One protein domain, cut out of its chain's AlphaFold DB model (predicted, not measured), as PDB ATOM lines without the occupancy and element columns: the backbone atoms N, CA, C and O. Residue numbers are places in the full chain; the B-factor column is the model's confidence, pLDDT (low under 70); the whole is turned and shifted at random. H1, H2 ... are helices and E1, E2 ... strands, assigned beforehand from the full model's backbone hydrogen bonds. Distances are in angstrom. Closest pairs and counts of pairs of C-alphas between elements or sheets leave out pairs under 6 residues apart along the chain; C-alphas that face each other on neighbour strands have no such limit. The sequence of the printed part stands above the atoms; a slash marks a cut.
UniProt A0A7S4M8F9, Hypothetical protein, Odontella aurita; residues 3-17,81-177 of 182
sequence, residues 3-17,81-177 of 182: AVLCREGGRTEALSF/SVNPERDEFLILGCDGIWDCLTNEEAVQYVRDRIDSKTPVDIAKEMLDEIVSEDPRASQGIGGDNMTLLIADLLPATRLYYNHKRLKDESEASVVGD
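Overview. This is residues 3 to 17 and 81 to 177 of the 182 residues of the protein "Hypothetical protein" of Odontella aurita (UniProt A0A7S4M8F9). A small four-stranded sheet has helices H2 and H3 over one face and no named helix over the other; H4 runs away from this body as an arm, its residues 166 to 175 sticking out, while the loop of residues 131 to 147 lies at the opposite end. The printed part has 112 residues with four named helices and four named strands, in the order E1 E2 E3 H1 H2 H3 E4 H4. The antiparallel sheet runs E2 E1 E3 E4, and the class is mixed. The whole is loose, radius of gyration of the C-alphas 16.5 A, spanning 57 by 34 by 19 A.

Arrangement. E1, residues 3 to 7, and E2, residues 11 to 14, form an antiparallel hairpin, with N 5 and O 13 within hydrogen-bond range at 2.8 A. E3, residues 89 to 93, is E1's other antiparallel neighbour, N 4 to O 91 being 2.9 A. H1, residues 95 to 98, only grazes the sheet. H2, residues 103 to 111, has a height over the sheet of 8.3 A; its C-alpha 107 is 6.3 A from that of Cys 6, the closest pair with E1. E4, residues 148 to 152, is antiparallel to E3, N 90 to O 151 being 2.9 A. H3, residues 119 to 130, is over E4, closest at the C-alphas of Pro 119 and Ile 150, 5.6 A. H2 and H3, on the same face, make two layers, helices on one face of a sheet. They only just touch, with 3 pairs of C-alphas within 8 A, closest Val 110 and Ile 122, 6.5 A, at a steep tilt of 50 degrees, opposite ways. H4, residues 159 to 175, is not on the sheet and touches no helix. In H2, H3 and H4 every O i to N i+4 pair is within hydrogen-bond range; H1 is too short for one.

Along the chain. E1 begins at C-alpha 3, (-2.184, -14.629, 5.167). H3 is 16.5 A long and H4 25.1 A, ending at C-alpha 175, (21.331, -42.009, 21.908).

Size, cuts and confidence. Residues 18 to 80 are not printed, a gap of 18.2 A between C-alphas 17 and 81. The link H3 to E4 is long. Residues 174 to 177 have pLDDT under 70.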
ATOM      1  N   ALA A   3      -3.544 -14.745   4.662       97.81
ATOM      2  CA  ALA A   3      -2.184 -14.629   5.167       97.81
ATOM      3  C   ALA A   3      -1.888 -13.197   5.640       97.81
ATOM      4  O   ALA A   3      -2.249 -12.223   4.969       97.81
ATOM      5  N   VAL A   4      -1.200 -13.084   6.773       98.38
ATOM      6  CA  VAL A   4      -0.829 -11.824   7.427       98.38
ATOM      7  C   VAL A   4       0.621 -11.907   7.894       98.38
ATOM      8  O   VAL A   4       1.022 -12.898   8.498       98.38
ATOM      9  N   LEU A   5       1.405 -10.870   7.621       98.50
ATOM     10  CA  LEU A   5       2.802 -10.747   8.027       98.50
ATOM     11  C   LEU A   5       2.933  -9.736   9.165       98.50
ATOM     12  O   LEU A   5       2.475  -8.598   9.047       98.50
ATOM     13  N   CYS A   6       3.591 -10.141  10.247       98.56
ATOM     14  CA  CYS A   6       4.039  -9.235  11.292       98.56
ATOM     15  C   CYS A   6       5.430  -8.710  10.935       98.56
ATOM     16  O   CYS A   6       6.414  -9.449  10.928       98.56
ATOM     17  N   ARG A   7       5.506  -7.418  10.632       98.06
ATOM     18  CA  ARG A   7       6.750  -6.682  10.403       98.06
ATOM     19  C   ARG A   7       7.333  -6.190  11.729       98.06
ATOM     20  O   ARG A   7       6.691  -6.292  12.773       98.06
ATOM     21  N   GLU A   8       8.513  -5.578  11.650       96.31
ATOM     22  CA  GLU A   8       9.189  -4.924  12.777       96.31
ATOM     23  C   GLU A   8       8.232  -4.099  13.651       96.31
ATOM     24  O   GLU A   8       7.521  -3.215  13.153       96.31
ATOM     25  N   GLY A   9       8.259  -4.368  14.958       94.94
ATOM     26  CA  GLY A   9       7.521  -3.598  15.954       94.94
ATOM     27  C   GLY A   9       6.026  -3.911  15.990       94.94
ATOM     28  O   GLY A   9       5.247  -3.049  16.384       94.94
ATOM     29  N   GLY A  10       5.613  -5.109  15.566       96.06
ATOM     30  CA  GLY A  10       4.207  -5.525  15.585       96.06
ATOM     31  C   GLY A  10       3.345  -4.949  14.460       96.06
ATOM     32  O   GLY A  10       2.120  -5.056  14.505       96.06
ATOM     33  N   ARG A  11       3.945  -4.319  13.441       97.88
ATOM     34  CA  ARG A  11       3.171  -3.803  12.306       97.88
ATOM     35  C   ARG A  11       2.533  -4.951  11.534       97.88
ATOM     36  O   ARG A  11       3.225  -5.821  11.015       97.88
ATOM     37  N   THR A  12       1.218  -4.879  11.396       98.38
ATOM     38  CA  THR A  12       0.412  -5.861  10.673       98.38
ATOM     39  C   THR A  12       0.344  -5.501   9.190       98.38
ATOM     40  O   THR A  12      -0.032  -4.387   8.831       98.38
ATOM     41  N   GLU A  13       0.705  -6.440   8.316       97.75
ATOM     42  CA  GLU A  13       0.587  -6.306   6.862       97.75
ATOM     43  C   GLU A  13      -0.224  -7.475   6.292       97.75
ATOM     44  O   GLU A  13       0.193  -8.633   6.350       97.75
ATOM     45  N   ALA A  14      -1.398  -7.184   5.730       96.88
ATOM     46  CA  ALA A  14      -2.195  -8.186   5.032       96.88
ATOM     47  C   ALA A  14      -1.524  -8.559   3.702       96.88
ATOM     48  O   ALA A  14      -1.309  -7.697   2.851       96.88
ATOM     49  N   LEU A  15      -1.225  -9.846   3.501       96.88
ATOM     50  CA  LEU A  15      -0.610 -10.338   2.260       96.88
ATOM     51  C   LEU A  15      -1.642 -10.800   1.223       96.88
ATOM     52  O   LEU A  15      -1.337 -10.931   0.036       96.88
ATOM     53  N   SER A  16      -2.864 -11.061   1.678       95.62
ATOM     54  CA  SER A  16      -3.978 -11.536   0.861       95.62
ATOM     55  C   SER A  16      -5.296 -10.984   1.386       95.62
ATOM     56  O   SER A  16      -5.411 -10.685   2.576       95.62
ATOM     57  N   PHE A  17      -6.310 -10.962   0.529       90.69
ATOM     58  CA  PHE A  17      -7.671 -10.580   0.884       90.69
ATOM     59  C   PHE A  17      -8.620 -11.723   0.550       90.69
ATOM     60  O   PHE A  17      -8.448 -12.401  -0.463       90.69
ATOM     61  N   SER A  81       9.065  -8.518  -0.219       96.56
ATOM     62  CA  SER A  81      10.407  -8.773   0.303       96.56
ATOM     63  C   SER A  81      10.329  -8.946   1.815       96.56
ATOM     64  O   SER A  81       9.715  -8.121   2.496       96.56
ATOM     65  N   VAL A  82      10.955  -9.999   2.331       95.56
ATOM     66  CA  VAL A  82      11.081 -10.243   3.772       95.56
ATOM     67  C   VAL A  82      12.423  -9.696   4.244       95.56
ATOM     68  O   VAL A  82      13.445  -9.922   3.594       95.56
ATOM     69  N   ASN A  83      12.423  -8.978   5.362       96.31
ATOM     70  CA  ASN A  83      13.638  -8.598   6.064       96.31
ATOM     71  C   ASN A  83      13.962  -9.668   7.126       96.31
ATOM     72  O   ASN A  83      13.279  -9.715   8.150       96.31
ATOM     73  N   PRO A  84      15.005 -10.493   6.923       93.62
ATOM     74  CA  PRO A  84      15.315 -11.621   7.804       93.62
ATOM     75  C   PRO A  84      15.784 -11.213   9.207       93.62
ATOM     76  O   PRO A  84      15.889 -12.067  10.075       93.62
ATOM     77  N   GLU A  85      16.091  -9.935   9.435       94.69
ATOM     78  CA  GLU A  85      16.526  -9.430  10.741       94.69
ATOM     79  C   GLU A  85      15.392  -8.765  11.529       94.69
ATOM     80  O   GLU A  85      15.558  -8.473  12.711       94.69
ATOM     81  N   ARG A  86      14.259  -8.466  10.879       95.25
ATOM     82  CA  ARG A  86      13.249  -7.551  11.433       95.25
ATOM     83  C   ARG A  86      11.808  -8.017  11.305       95.25
ATOM     84  O   ARG A  86      10.982  -7.611  12.119       95.25
ATOM     85  N   ASP A  87      11.484  -8.801  10.283       97.81
ATOM     86  CA  ASP A  87      10.135  -9.339  10.137       97.81
ATOM     87  C   ASP A  87       9.950 -10.483  11.122       97.81
ATOM     88  O   ASP A  87      10.778 -11.382  11.185       97.81
ATOM     89  N   GLU A  88       8.888 -10.422  11.921       97.81
ATOM     90  CA  GLU A  88       8.784 -11.217  13.139       97.81
ATOM     91  C   GLU A  88       8.218 -12.614  12.863       97.81
ATOM     92  O   GLU A  88       8.807 -13.609  13.279       97.81
ATOM     93  N   PHE A  89       7.077 -12.703  12.175       98.50
ATOM     94  CA  PHE A  89       6.407 -13.969  11.864       98.50
ATOM     95  C   PHE A  89       5.315 -13.796  10.800       98.50
ATOM     96  O   PHE A  89       4.804 -12.698  10.575       98.50
ATOM     97  N   LEU A  90       4.915 -14.902  10.177       98.25
ATOM     98  CA  LEU A  90       3.791 -15.000   9.246       98.25
ATOM     99  C   LEU A  90       2.671 -15.851   9.859       98.25
ATOM    100  O   LEU A  90       2.936 -16.919  10.407       98.25
ATOM    101  N   ILE A  91       1.424 -15.414   9.696       98.69
ATOM    102  CA  ILE A  91       0.219 -16.171  10.040       98.69
ATOM    103  C   ILE A  91      -0.521 -16.542   8.753       98.69
ATOM    104  O   ILE A  91      -0.767 -15.684   7.905       98.69
ATOM    105  N   LEU A  92      -0.922 -17.805   8.620       98.44
ATOM    106  CA  LEU A  92      -1.839 -18.288   7.588       98.44
ATOM    107  C   LEU A  92      -2.997 -19.027   8.261       98.44
ATOM    108  O   LEU A  92      -2.774 -19.986   8.993       98.44
ATOM    109  N   GLY A  93      -4.232 -18.608   7.986       97.62
ATOM    110  CA  GLY A  93      -5.431 -19.214   8.577       97.62
ATOM    111  C   GLY A  93      -6.558 -19.442   7.571       97.62
ATOM    112  O   GLY A  93      -6.639 -18.743   6.550       97.62
ATOM    113  N   CYS A  94      -7.445 -20.399   7.851       95.88
ATOM    114  CA  CYS A  94      -8.744 -20.505   7.172       95.88
ATOM    115  C   CYS A  94      -9.725 -19.419   7.655       95.88
ATOM    116  O   CYS A  94      -9.429 -18.661   8.574       95.88
ATOM    117  N   ASP A  95     -10.881 -19.309   7.006       93.12
ATOM    118  CA  ASP A  95     -11.962 -18.402   7.423       93.12
ATOM    119  C   ASP A  95     -12.478 -18.677   8.838       93.12
ATOM    120  O   ASP A  95     -12.749 -17.713   9.539       93.12
ATOM    121  N   GLY A  96     -12.461 -19.922   9.324       94.75
ATOM    122  CA  GLY A  96     -12.741 -20.214  10.739       94.75
ATOM    123  C   GLY A  96     -11.884 -19.414  11.741       94.75
ATOM    124  O   GLY A  96     -12.332 -19.155  12.852       94.75
ATOM    125  N   ILE A  97     -10.684 -18.962  11.341       97.38
ATOM    126  CA  ILE A  97      -9.855 -18.036  12.134       97.38
ATOM    127  C   ILE A  97     -10.299 -16.585  11.918       97.38
ATOM    128  O   ILE A  97     -10.545 -15.847  12.868       97.38
ATOM    129  N   TRP A  98     -10.390 -16.165  10.656       96.12
ATOM    130  CA  TRP A  98     -10.576 -14.756  10.277       96.12
ATOM    131  C   TRP A  98     -12.011 -14.244  10.413       96.12
ATOM    132  O   TRP A  98     -12.230 -13.036  10.354       96.12
ATOM    133  N   ASP A  99     -12.975 -15.144  10.591       93.31
ATOM    134  CA  ASP A  99     -14.340 -14.809  10.990       93.31
ATOM    135  C   ASP A  99     -14.418 -14.523  12.507       93.31
ATOM    136  O   ASP A  99     -15.386 -13.911  12.960       93.31
ATOM    137  N   CYS A 100     -13.399 -14.922  13.284       96.12
ATOM    138  CA  CYS A 100     -13.311 -14.696  14.732       96.12
ATOM    139  C   CYS A 100     -12.351 -13.557  15.107       96.12
ATOM    140  O   CYS A 100     -12.598 -12.859  16.086       96.12
ATOM    141  N   LEU A 101     -11.260 -13.380  14.354       97.44
ATOM    142  CA  LEU A 101     -10.188 -12.432  14.662       97.44
ATOM    143  C   LEU A 101      -9.898 -11.489  13.493       97.44
ATOM    144  O   LEU A 101      -9.815 -11.897  12.330       97.44
ATOM    145  N   THR A 102      -9.639 -10.226  13.817       97.88
ATOM    146  CA  THR A 102      -8.998  -9.276  12.902       97.88
ATOM    147  C   THR A 102      -7.522  -9.628  12.680       97.88
ATOM    148  O   THR A 102      -6.921 -10.422  13.408       97.88
ATOM    149  N   ASN A 103      -6.911  -9.020  11.657       98.31
ATOM    150  CA  ASN A 103      -5.490  -9.231  11.378       98.31
ATOM    151  C   ASN A 103      -4.630  -8.776  12.573       98.31
ATOM    152  O   ASN A 103      -3.695  -9.471  12.965       98.31
ATOM    153  N   GLU A 104      -4.967  -7.623  13.150       98.56
ATOM    154  CA  GLU A 104      -4.261  -6.992  14.260       98.56
ATOM    155  C   GLU A 104      -4.410  -7.792  15.557       98.56
ATOM    156  O   GLU A 104      -3.418  -7.990  16.253       98.56
ATOM    157  N   GLU A 105      -5.606  -8.307  15.866       98.56
ATOM    158  CA  GLU A 105      -5.821  -9.177  17.033       98.56
ATOM    159  C   GLU A 105      -4.996 -10.460  16.929       98.56
ATOM    160  O   GLU A 105      -4.315 -10.828  17.886       98.56
ATOM    161  N   ALA A 106      -4.991 -11.113  15.761       98.56
ATOM    162  CA  ALA A 106      -4.202 -12.323  15.547       98.56
ATOM    163  C   ALA A 106      -2.691 -12.051  15.666       98.56
ATOM    164  O   ALA A 106      -1.975 -12.807  16.325       98.56
ATOM    165  N   VAL A 107      -2.197 -10.959  15.068       98.69
ATOM    166  CA  VAL A 107      -0.785 -10.555  15.180       98.69
ATOM    167  C   VAL A 107      -0.422 -10.243  16.626       98.69
ATOM    168  O   VAL A 107       0.578 -10.761  17.120       98.69
ATOM    169  N   GLN A 108      -1.234  -9.452  17.323       98.69
ATOM    170  CA  GLN A 108      -0.986  -9.098  18.717       98.69
ATOM    171  C   GLN A 108      -0.958 -10.350  19.604       98.69
ATOM    172  O   GLN A 108      -0.018 -10.532  20.378       98.69
ATOM    173  N   TYR A 109      -1.916 -11.262  19.420       98.62
ATOM    174  CA  TYR A 109      -2.002 -12.511  20.175       98.62
ATOM    175  C   TYR A 109      -0.728 -13.353  20.063       98.62
ATOM    176  O   TYR A 109      -0.201 -13.826  21.077       98.62
ATOM    177  N   VAL A 110      -0.229 -13.534  18.833       98.56
ATOM    178  CA  VAL A 110       1.009 -14.277  18.572       98.56
ATOM    179  C   VAL A 110       2.206 -13.535  19.148       98.56
ATOM    180  O   VAL A 110       3.020 -14.136  19.849       98.56
ATOM    181  N   ARG A 111       2.298 -12.226  18.904       97.75
ATOM    182  CA  ARG A 111       3.432 -11.401  19.328       97.75
ATOM    183  C   ARG A 111       3.617 -11.387  20.843       97.75
ATOM    184  O   ARG A 111       4.749 -11.475  21.303       97.75
ATOM    185  N   ASP A 112       2.529 -11.374  21.608       98.00
ATOM    186  CA  ASP A 112       2.571 -11.408  23.077       98.00
ATOM    187  C   ASP A 112       3.109 -12.729  23.649       98.00
ATOM    188  O   ASP A 112       3.441 -12.809  24.833       98.00
ATOM    189  N   ARG A 113       3.193 -13.786  22.832       97.81
ATOM    190  CA  ARG A 113       3.532 -15.145  23.282       97.81
ATOM    191  C   ARG A 113       4.784 -15.715  22.616       97.81
ATOM    192  O   ARG A 113       5.454 -16.545  23.233       97.81
ATOM    193  N   ILE A 114       5.129 -15.274  21.404       96.56
ATOM    194  CA  ILE A 114       6.164 -15.892  20.555       96.56
ATOM    195  C   ILE A 114       7.585 -15.808  21.119       96.56
ATOM    196  O   ILE A 114       8.429 -16.614  20.753       96.56
ATOM    197  N   ASP A 115       7.863 -14.921  22.075       94.69
ATOM    198  CA  ASP A 115       9.164 -14.922  22.758       94.69
ATOM    199  C   ASP A 115       9.347 -16.107  23.714       94.69
ATOM    200  O   ASP A 115      10.479 -16.524  23.967       94.69
ATOM    201  N   SER A 116       8.252 -16.680  24.224       93.75
ATOM    202  CA  SER A 116       8.273 -17.680  25.303       93.75
ATOM    203  C   SER A 116       7.616 -19.016  24.953       93.75
ATOM    204  O   SER A 116       7.959 -20.032  25.558       93.75
ATOM    205  N   LYS A 117       6.710 -19.046  23.973       96.12
ATOM    206  CA  LYS A 117       5.960 -20.239  23.568       96.12
ATOM    207  C   LYS A 117       6.271 -20.627  22.133       96.12
ATOM    208  O   LYS A 117       6.538 -19.773  21.292       96.12
ATOM    209  N   THR A 118       6.193 -21.924  21.845       96.81
ATOM    210  CA  THR A 118       6.357 -22.397  20.470       96.81
ATOM    211  C   THR A 118       5.165 -21.951  19.611       96.81
ATOM    212  O   THR A 118       4.046 -21.868  20.124       96.81
ATOM    213  N   PRO A 119       5.345 -21.740  18.293       97.62
ATOM    214  CA  PRO A 119       4.240 -21.427  17.385       97.62
ATOM    215  C   PRO A 119       3.075 -22.429  17.454       97.62
ATOM    216  O   PRO A 119       1.922 -22.048  17.288       97.62
ATOM    217  N   VAL A 120       3.362 -23.703  17.741       97.44
ATOM    218  CA  VAL A 120       2.343 -24.754  17.886       97.44
ATOM    219  C   VAL A 120       1.500 -24.551  19.142       97.44
ATOM    220  O   VAL A 120       0.283 -24.705  19.080       97.44
ATOM    221  N   ASP A 121       2.120 -24.210  20.270       97.81
ATOM    222  CA  ASP A 121       1.390 -23.990  21.523       97.81
ATOM    223  C   ASP A 121       0.540 -22.721  21.440       97.81
ATOM    224  O   ASP A 121      -0.624 -22.736  21.823       97.81
ATOM    225  N   ILE A 122       1.082 -21.661  20.830       98.44
ATOM    226  CA  ILE A 122       0.337 -20.425  20.553       98.44
ATOM    227  C   ILE A 122      -0.875 -20.713  19.669       98.44
ATOM    228  O   ILE A 122      -1.962 -20.216  19.944       98.44
ATOM    229  N   ALA A 123      -0.698 -21.517  18.615       98.38
ATOM    230  CA  ALA A 123      -1.796 -21.873  17.732       98.38
ATOM    231  C   ALA A 123      -2.890 -22.646  18.479       98.38
ATOM    232  O   ALA A 123      -4.055 -22.306  18.334       98.38
ATOM    233  N   LYS A 124      -2.534 -23.641  19.303       98.31
ATOM    234  CA  LYS A 124      -3.512 -24.392  20.108       98.31
ATOM    235  C   LYS A 124      -4.309 -23.482  21.036       98.31
ATOM    236  O   LYS A 124      -5.529 -23.527  21.004       98.31
ATOM    237  N   GLU A 125      -3.621 -22.630  21.794       98.38
ATOM    238  CA  GLU A 125      -4.269 -21.693  22.718       98.38
ATOM    239  C   GLU A 125      -5.211 -20.735  21.981       98.38
ATOM    240  O   GLU A 125      -6.342 -20.537  22.413       98.38
ATOM    241  N   MET A 126      -4.791 -20.204  20.827       98.50
ATOM    242  CA  MET A 126      -5.654 -19.354  20.005       98.50
ATOM    243  C   MET A 126      -6.909 -20.104  19.547       98.50
ATOM    244  O   MET A 126      -8.000 -19.551  19.608       98.50
ATOM    245  N   LEU A 127      -6.764 -21.351  19.086       98.00
ATOM    246  CA  LEU A 127      -7.893 -22.169  18.639       98.00
ATOM    247  C   LEU A 127      -8.865 -22.486  19.782       98.00
ATOM    248  O   LEU A 127     -10.074 -22.404  19.577       98.00
ATOM    249  N   ASP A 128      -8.347 -22.807  20.967       97.69
ATOM    250  CA  ASP A 128      -9.155 -23.067  22.164       97.69
ATOM    251  C   ASP A 128      -9.898 -21.806  22.645       97.69
ATOM    252  O   ASP A 128     -10.988 -21.913  23.198       97.69
ATOM    253  N   GLU A 129      -9.339 -20.611  22.429       97.06
ATOM    254  CA  GLU A 129      -9.989 -19.348  22.803       97.06
ATOM    255  C   GLU A 129     -11.090 -18.912  21.823       97.06
ATOM    256  O   GLU A 129     -12.076 -18.311  22.249       97.06
ATOM    257  N   ILE A 130     -10.936 -19.182  20.523       97.00
ATOM    258  CA  ILE A 130     -11.887 -18.706  19.499       97.00
ATOM    259  C   ILE A 130     -12.955 -19.736  19.117       97.00
ATOM    260  O   ILE A 130     -13.924 -19.387  18.437       97.00
ATOM    261  N   VAL A 131     -12.797 -21.001  19.521       96.56
ATOM    262  CA  VAL A 131     -13.828 -22.021  19.304       96.56
ATOM    263  C   VAL A 131     -15.085 -21.675  20.097       96.56
ATOM    264  O   VAL A 131     -15.036 -21.319  21.272       96.56
ATOM    265  N   SER A 132     -16.244 -21.795  19.458       95.69
ATOM    266  CA  SER A 132     -17.517 -21.564  20.133       95.69
ATOM    267  C   SER A 132     -17.961 -22.806  20.900       95.69
ATOM    268  O   SER A 132     -18.043 -23.898  20.333       95.69
ATOM    269  N   GLU A 133     -18.325 -22.630  22.172       93.25
ATOM    270  CA  GLU A 133     -18.975 -23.679  22.971       93.25
ATOM    271  C   GLU A 133     -20.380 -24.020  22.442       93.25
ATOM    272  O   GLU A 133     -20.808 -25.175  22.494       93.25
ATOM    273  N   ASP A 134     -21.096 -23.023  21.905       93.44
ATOM    274  CA  ASP A 134     -22.403 -23.193  21.265       93.44
ATOM    275  C   ASP A 134     -22.513 -22.325  19.998       93.44
ATOM    276  O   ASP A 134     -22.893 -21.146  20.063       93.44
ATOM    277  N   PRO A 135     -22.271 -22.914  18.811       89.62
ATOM    278  CA  PRO A 135     -22.412 -22.228  17.531       89.62
ATOM    279  C   PRO A 135     -23.799 -21.620  17.278       89.62
ATOM    280  O   PRO A 135     -23.932 -20.722  16.449       89.62
ATOM    281  N   ARG A 136     -24.864 -22.076  17.955       90.25
ATOM    282  CA  ARG A 136     -26.205 -21.478  17.808       90.25
ATOM    283  C   ARG A 136     -26.290 -20.148  18.546       90.25
ATOM    284  O   ARG A 136     -26.900 -19.210  18.034       90.25
ATOM    285  N   ALA A 137     -25.665 -20.067  19.719       92.25
ATOM    286  CA  ALA A 137     -25.579 -18.845  20.506       92.25
ATOM    287  C   ALA A 137     -24.654 -17.815  19.836       92.25
ATOM    288  O   ALA A 137     -25.000 -16.636  19.778       92.25
ATOM    289  N   SER A 138     -23.537 -18.261  19.251       89.50
ATOM    290  CA  SER A 138     -22.572 -17.395  18.555       89.50
ATOM    291  C   SER A 138     -22.930 -17.079  17.096       89.50
ATOM    292  O   SER A 138     -22.112 -16.512  16.375       89.50
ATOM    293  N   GLN A 139     -24.136 -17.435  16.635       89.44
ATOM    294  CA  GLN A 139     -24.579 -17.219  15.246       89.44
ATOM    295  C   GLN A 139     -23.625 -17.845  14.202       89.44
ATOM    296  O   GLN A 139     -23.476 -17.340  13.092       89.44
ATOM    297  N   GLY A 140     -22.975 -18.955  14.556       87.94
ATOM    298  CA  GLY A 140     -22.031 -19.693  13.719       87.94
ATOM    299  C   GLY A 140     -20.569 -19.255  13.846       87.94
ATOM    300  O   GLY A 140     -19.699 -19.998  13.398       87.94
ATOM    301  N   ILE A 141     -20.276 -18.113  14.482       92.00
ATOM    302  CA  ILE A 141     -18.894 -17.662  14.728       92.00
ATOM    303  C   ILE A 141     -18.200 -18.677  15.643       92.00
ATOM    304  O   ILE A 141     -18.802 -19.125  16.619       92.00
ATOM    305  N   GLY A 142     -16.973 -19.081  15.307       94.12
ATOM    306  CA  GLY A 142     -16.225 -20.113  16.039       94.12
ATOM    307  C   GLY A 142     -16.770 -21.540  15.880       94.12
ATOM    308  O   GLY A 142     -16.348 -22.434  16.607       94.12
ATOM    309  N   GLY A 143     -17.730 -21.766  14.973       93.38
ATOM    310  CA  GLY A 143     -18.350 -23.076  14.727       93.38
ATOM    311  C   GLY A 143     -17.838 -23.826  13.491       93.38
ATOM    312  O   GLY A 143     -18.352 -24.904  13.195       93.38
ATOM    313  N   ASP A 144     -16.883 -23.259  12.750       92.62
ATOM    314  CA  ASP A 144     -16.321 -23.861  11.534       92.62
ATOM    315  C   ASP A 144     -15.072 -24.712  11.838       92.62
ATOM    316  O   ASP A 144     -14.532 -24.719  12.945       92.62
ATOM    317  N   ASN A 145     -14.576 -25.439  10.841       95.00
ATOM    318  CA  ASN A 145     -13.246 -26.021  10.891       95.00
ATOM    319  C   ASN A 145     -12.190 -24.917  10.994       95.00
ATOM    320  O   ASN A 145     -12.226 -23.916  10.277       95.00
ATOM    321  N   MET A 146     -11.198 -25.142  11.853       96.88
ATOM    322  CA  MET A 146     -10.124 -24.188  12.086       96.88
ATOM    323  C   MET A 146      -8.768 -24.800  11.764       96.88
ATOM    324  O   MET A 146      -8.450 -25.928  12.137       96.88
ATOM    325  N   THR A 147      -7.955 -24.053  11.031       96.88
ATOM    326  CA  THR A 147      -6.580 -24.414  10.696       96.88
ATOM    327  C   THR A 147      -5.751 -23.146  10.701       96.88
ATOM    328  O   THR A 147      -6.096 -22.175  10.026       96.88
ATOM    329  N   LEU A 148      -4.658 -23.179  11.459       98.19
ATOM    330  CA  LEU A 148      -3.759 -22.057  11.672       98.19
ATOM    331  C   LEU A 148      -2.311 -22.525  11.533       98.19
ATOM    332  O   LEU A 148      -1.909 -23.531  12.117       98.19
ATOM    333  N   LEU A 149      -1.528 -21.775  10.768       98.38
ATOM    334  CA  LEU A 149      -0.089 -21.924  10.637       98.38
ATOM    335  C   LEU A 149       0.567 -20.621  11.081       98.38
ATOM    336  O   LEU A 149       0.208 -19.546  10.602       98.38
ATOM    337  N   ILE A 150       1.554 -20.740  11.964       98.62
ATOM    338  CA  ILE A 150       2.415 -19.640  12.393       98.62
ATOM    339  C   ILE A 150       3.848 -20.018  12.015       98.62
ATOM    340  O   ILE A 150       4.359 -21.048  12.461       98.62
ATOM    341  N   ALA A 151       4.488 -19.198  11.186       97.56
ATOM    342  CA  ALA A 151       5.891 -19.337  10.824       97.56
ATOM    343  C   ALA A 151       6.691 -18.207  11.475       97.56
ATOM    344  O   ALA A 151       6.572 -17.052  11.070       97.56
ATOM    345  N   ASP A 152       7.490 -18.543  12.486       97.44
ATOM    346  CA  ASP A 152       8.426 -17.605  13.107       97.44
ATOM    347  C   ASP A 152       9.593 -17.329  12.156       97.44
ATOM    348  O   ASP A 152      10.236 -18.261  11.664       97.44
ATOM    349  N   LEU A 153       9.843 -16.051  11.885       97.06
ATOM    350  CA  LEU A 153      10.897 -15.601  10.981       97.06
ATOM    351  C   LEU A 153      12.165 -15.186  11.738       97.06
ATOM    352  O   LEU A 153      13.214 -15.040  11.113       97.06
ATOM    353  N   LEU A 154      12.106 -15.085  13.074       95.50
ATOM    354  CA  LEU A 154      13.242 -14.777  13.948       95.50
ATOM    355  C   LEU A 154      13.473 -15.850  15.032       95.50
ATOM    356  O   LEU A 154      13.772 -15.500  16.172       95.50
ATOM    357  N   PRO A 155      13.403 -17.164  14.743       93.25
ATOM    358  CA  PRO A 155      13.427 -18.190  15.788       93.25
ATOM    359  C   PRO A 155      14.704 -18.153  16.642       93.25
ATOM    360  O   PRO A 155      14.649 -18.372  17.847       93.25
ATOM    361  N   ALA A 156      15.853 -17.807  16.050       91.06
ATOM    362  CA  ALA A 156      17.136 -17.739  16.754       91.06
ATOM    363  C   ALA A 156      17.176 -16.683  17.877       91.06
ATOM    364  O   ALA A 156      18.018 -16.778  18.770       91.06
ATOM    365  N   THR A 157      16.281 -15.691  17.850       90.62
ATOM    366  CA  THR A 157      16.194 -14.655  18.889       90.62
ATOM    367  C   THR A 157      15.236 -15.032  20.022       90.62
ATOM    368  O   THR A 157      15.233 -14.362  21.054       90.62
ATOM    369  N   ARG A 158      14.448 -16.110  19.879       92.50
ATOM    370  CA  ARG A 158      13.387 -16.482  20.828       92.50
ATOM    371  C   ARG A 158      13.872 -17.445  21.909       92.50
ATOM    372  O   ARG A 158      14.703 -18.328  21.673       92.50
ATOM    373  N   LEU A 159      13.300 -17.338  23.111       90.25
ATOM    374  CA  LEU A 159      13.678 -18.195  24.243       90.25
ATOM    375  C   LEU A 159      13.251 -19.647  24.016       90.25
ATOM    376  O   LEU A 159      14.033 -20.565  24.270       90.25
ATOM    377  N   TYR A 160      12.041 -19.867  23.488       88.81
ATOM    378  CA  TYR A 160      11.518 -21.219  23.257       88.81
ATOM    379  C   TYR A 160      12.410 -22.030  22.303       88.81
ATOM    380  O   TYR A 160      12.555 -23.243  22.466       88.81
ATOM    381  N   TYR A 161      13.029 -21.369  21.318       86.69
ATOM    382  CA  TYR A 161      13.877 -22.021  20.327       86.69
ATOM    383  C   TYR A 161      15.169 -22.535  20.958       86.69
ATOM    384  O   TYR A 161      15.568 -23.674  20.724       86.69
ATOM    385  N   ASN A 162      15.779 -21.732  21.833       83.06
ATOM    386  CA  ASN A 162      16.971 -22.129  22.574       83.06
ATOM    387  C   ASN A 162      16.694 -23.302  23.521       83.06
ATOM    388  O   ASN A 162      17.484 -24.243  23.567       83.06
ATOM    389  N   HIS A 163      15.557 -23.295  24.221       80.94
ATOM    390  CA  HIS A 163      15.156 -24.423  25.066       80.94
ATOM    391  C   HIS A 163      14.943 -25.708  24.265       80.94
ATOM    392  O   HIS A 163      15.422 -26.765  24.673       80.94
ATOM    393  N   LYS A 164      14.266 -25.615  23.115       77.31
ATOM    394  CA  LYS A 164      14.061 -26.760  22.227       77.31
ATOM    395  C   LYS A 164      15.390 -27.306  21.703       77.31
ATOM    396  O   LYS A 164      15.634 -28.497  21.827       77.31
ATOM    397  N   ARG A 165      16.281 -26.432  21.217       82.25
ATOM    398  CA  ARG A 165      17.610 -26.821  20.720       82.25
ATOM    399  C   ARG A 165      18.432 -27.551  21.783       82.25
ATOM    400  O   ARG A 165      18.993 -28.598  21.494       82.25
ATOM    401  N   LEU A 166      18.480 -27.024  23.009       79.69
ATOM    402  CA  LEU A 166      19.217 -27.658  24.110       79.69
ATOM    403  C   LEU A 166      18.634 -29.028  24.478       79.69
ATOM    404  O   LEU A 166      19.384 -29.950  24.787       79.69
ATOM    405  N   LYS A 167      17.303 -29.169  24.435       80.62
ATOM    406  CA  LYS A 167      16.637 -30.451  24.672       80.62
ATOM    407  C   LYS A 167      16.983 -31.465  23.578       80.62
ATOM    408  O   LYS A 167      17.431 -32.558  23.912       80.62
ATOM    409  N   ASP A 168      16.869 -31.076  22.310       82.31
ATOM    410  CA  ASP A 168      17.189 -31.928  21.159       82.31
ATOM    411  C   ASP A 168      18.677 -32.356  21.178       82.31
ATOM    412  O   ASP A 168      18.993 -33.521  20.945       82.31
ATOM    413  N   GLU A 169      19.597 -31.447  21.533       82.25
ATOM    414  CA  GLU A 169      21.029 -31.750  21.712       82.25
ATOM    415  C   GLU A 169      21.284 -32.728  22.867       82.25
ATOM    416  O   GLU A 169      22.115 -33.631  22.745       82.25
ATOM    417  N   SER A 170      20.551 -32.591  23.978       78.56
ATOM    418  CA  SER A 170      20.664 -33.518  25.107       78.56
ATOM    419  C   SER A 170      20.153 -34.918  24.749       78.56
ATOM    420  O   SER A 170      20.831 -35.900  25.034       78.56
ATOM    421  N   GLU A 171      19.025 -35.031  24.045       78.75
ATOM    422  CA  GLU A 171      18.464 -36.317  23.616       78.75
ATOM    423  C   GLU A 171      19.366 -37.005  22.579       78.75
ATOM    424  O   GLU A 171      19.622 -38.203  22.686       78.75
ATOM    425  N   ALA A 172      19.949 -36.250  21.640       73.38
ATOM    426  CA  ALA A 172      20.921 -36.780  20.683       73.38
ATOM    427  C   ALA A 172      22.202 -37.307  21.359       73.38
ATOM    428  O   ALA A 172      22.778 -38.291  20.896       73.38
ATOM    429  N   SER A 173      22.631 -36.687  22.465       70.88
ATOM    430  CA  SER A 173      23.801 -37.136  23.231       70.88
ATOM    431  C   SER A 173      23.562 -38.456  23.976       70.88
ATOM    432  O   SER A 173      24.481 -39.258  24.102       70.88
ATOM    433  N   VAL A 174      22.322 -38.721  24.402       66.56
ATOM    434  CA  VAL A 174      21.938 -39.949  25.123       66.56
ATOM    435  C   VAL A 174      21.841 -41.152  24.177       66.56
ATOM    436  O   VAL A 174      22.159 -42.269  24.568       66.56
ATOM    437  N   VAL A 175      21.452 -40.938  22.918       60.75
ATOM    438  CA  VAL A 175      21.331 -42.009  21.908       60.75
ATOM    439  C   VAL A 175      22.700 -42.445  21.350       60.75
ATOM    440  O   VAL A 175      22.823 -43.536  20.801       60.75
ATOM    441  N   GLY A 176      23.748 -41.630  21.512       56.84
ATOM    442  CA  GLY A 176      25.103 -41.923  21.025       56.84
ATOM    443  C   GLY A 176      25.924 -42.910  21.866       56.84
ATOM    444  O   GLY A 176      27.000 -43.300  21.417       56.84
ATOM    445  N   ASP A 177      25.444 -43.311  23.049       57.47
ATOM    446  CA  ASP A 177      26.202 -44.125  24.020       57.47
ATOM    447  C   ASP A 177      25.752 -45.601  24.095       57.47
ATOM    448  O   ASP A 177      26.317 -46.400  24.846       57.47
TER     449      ASP A 177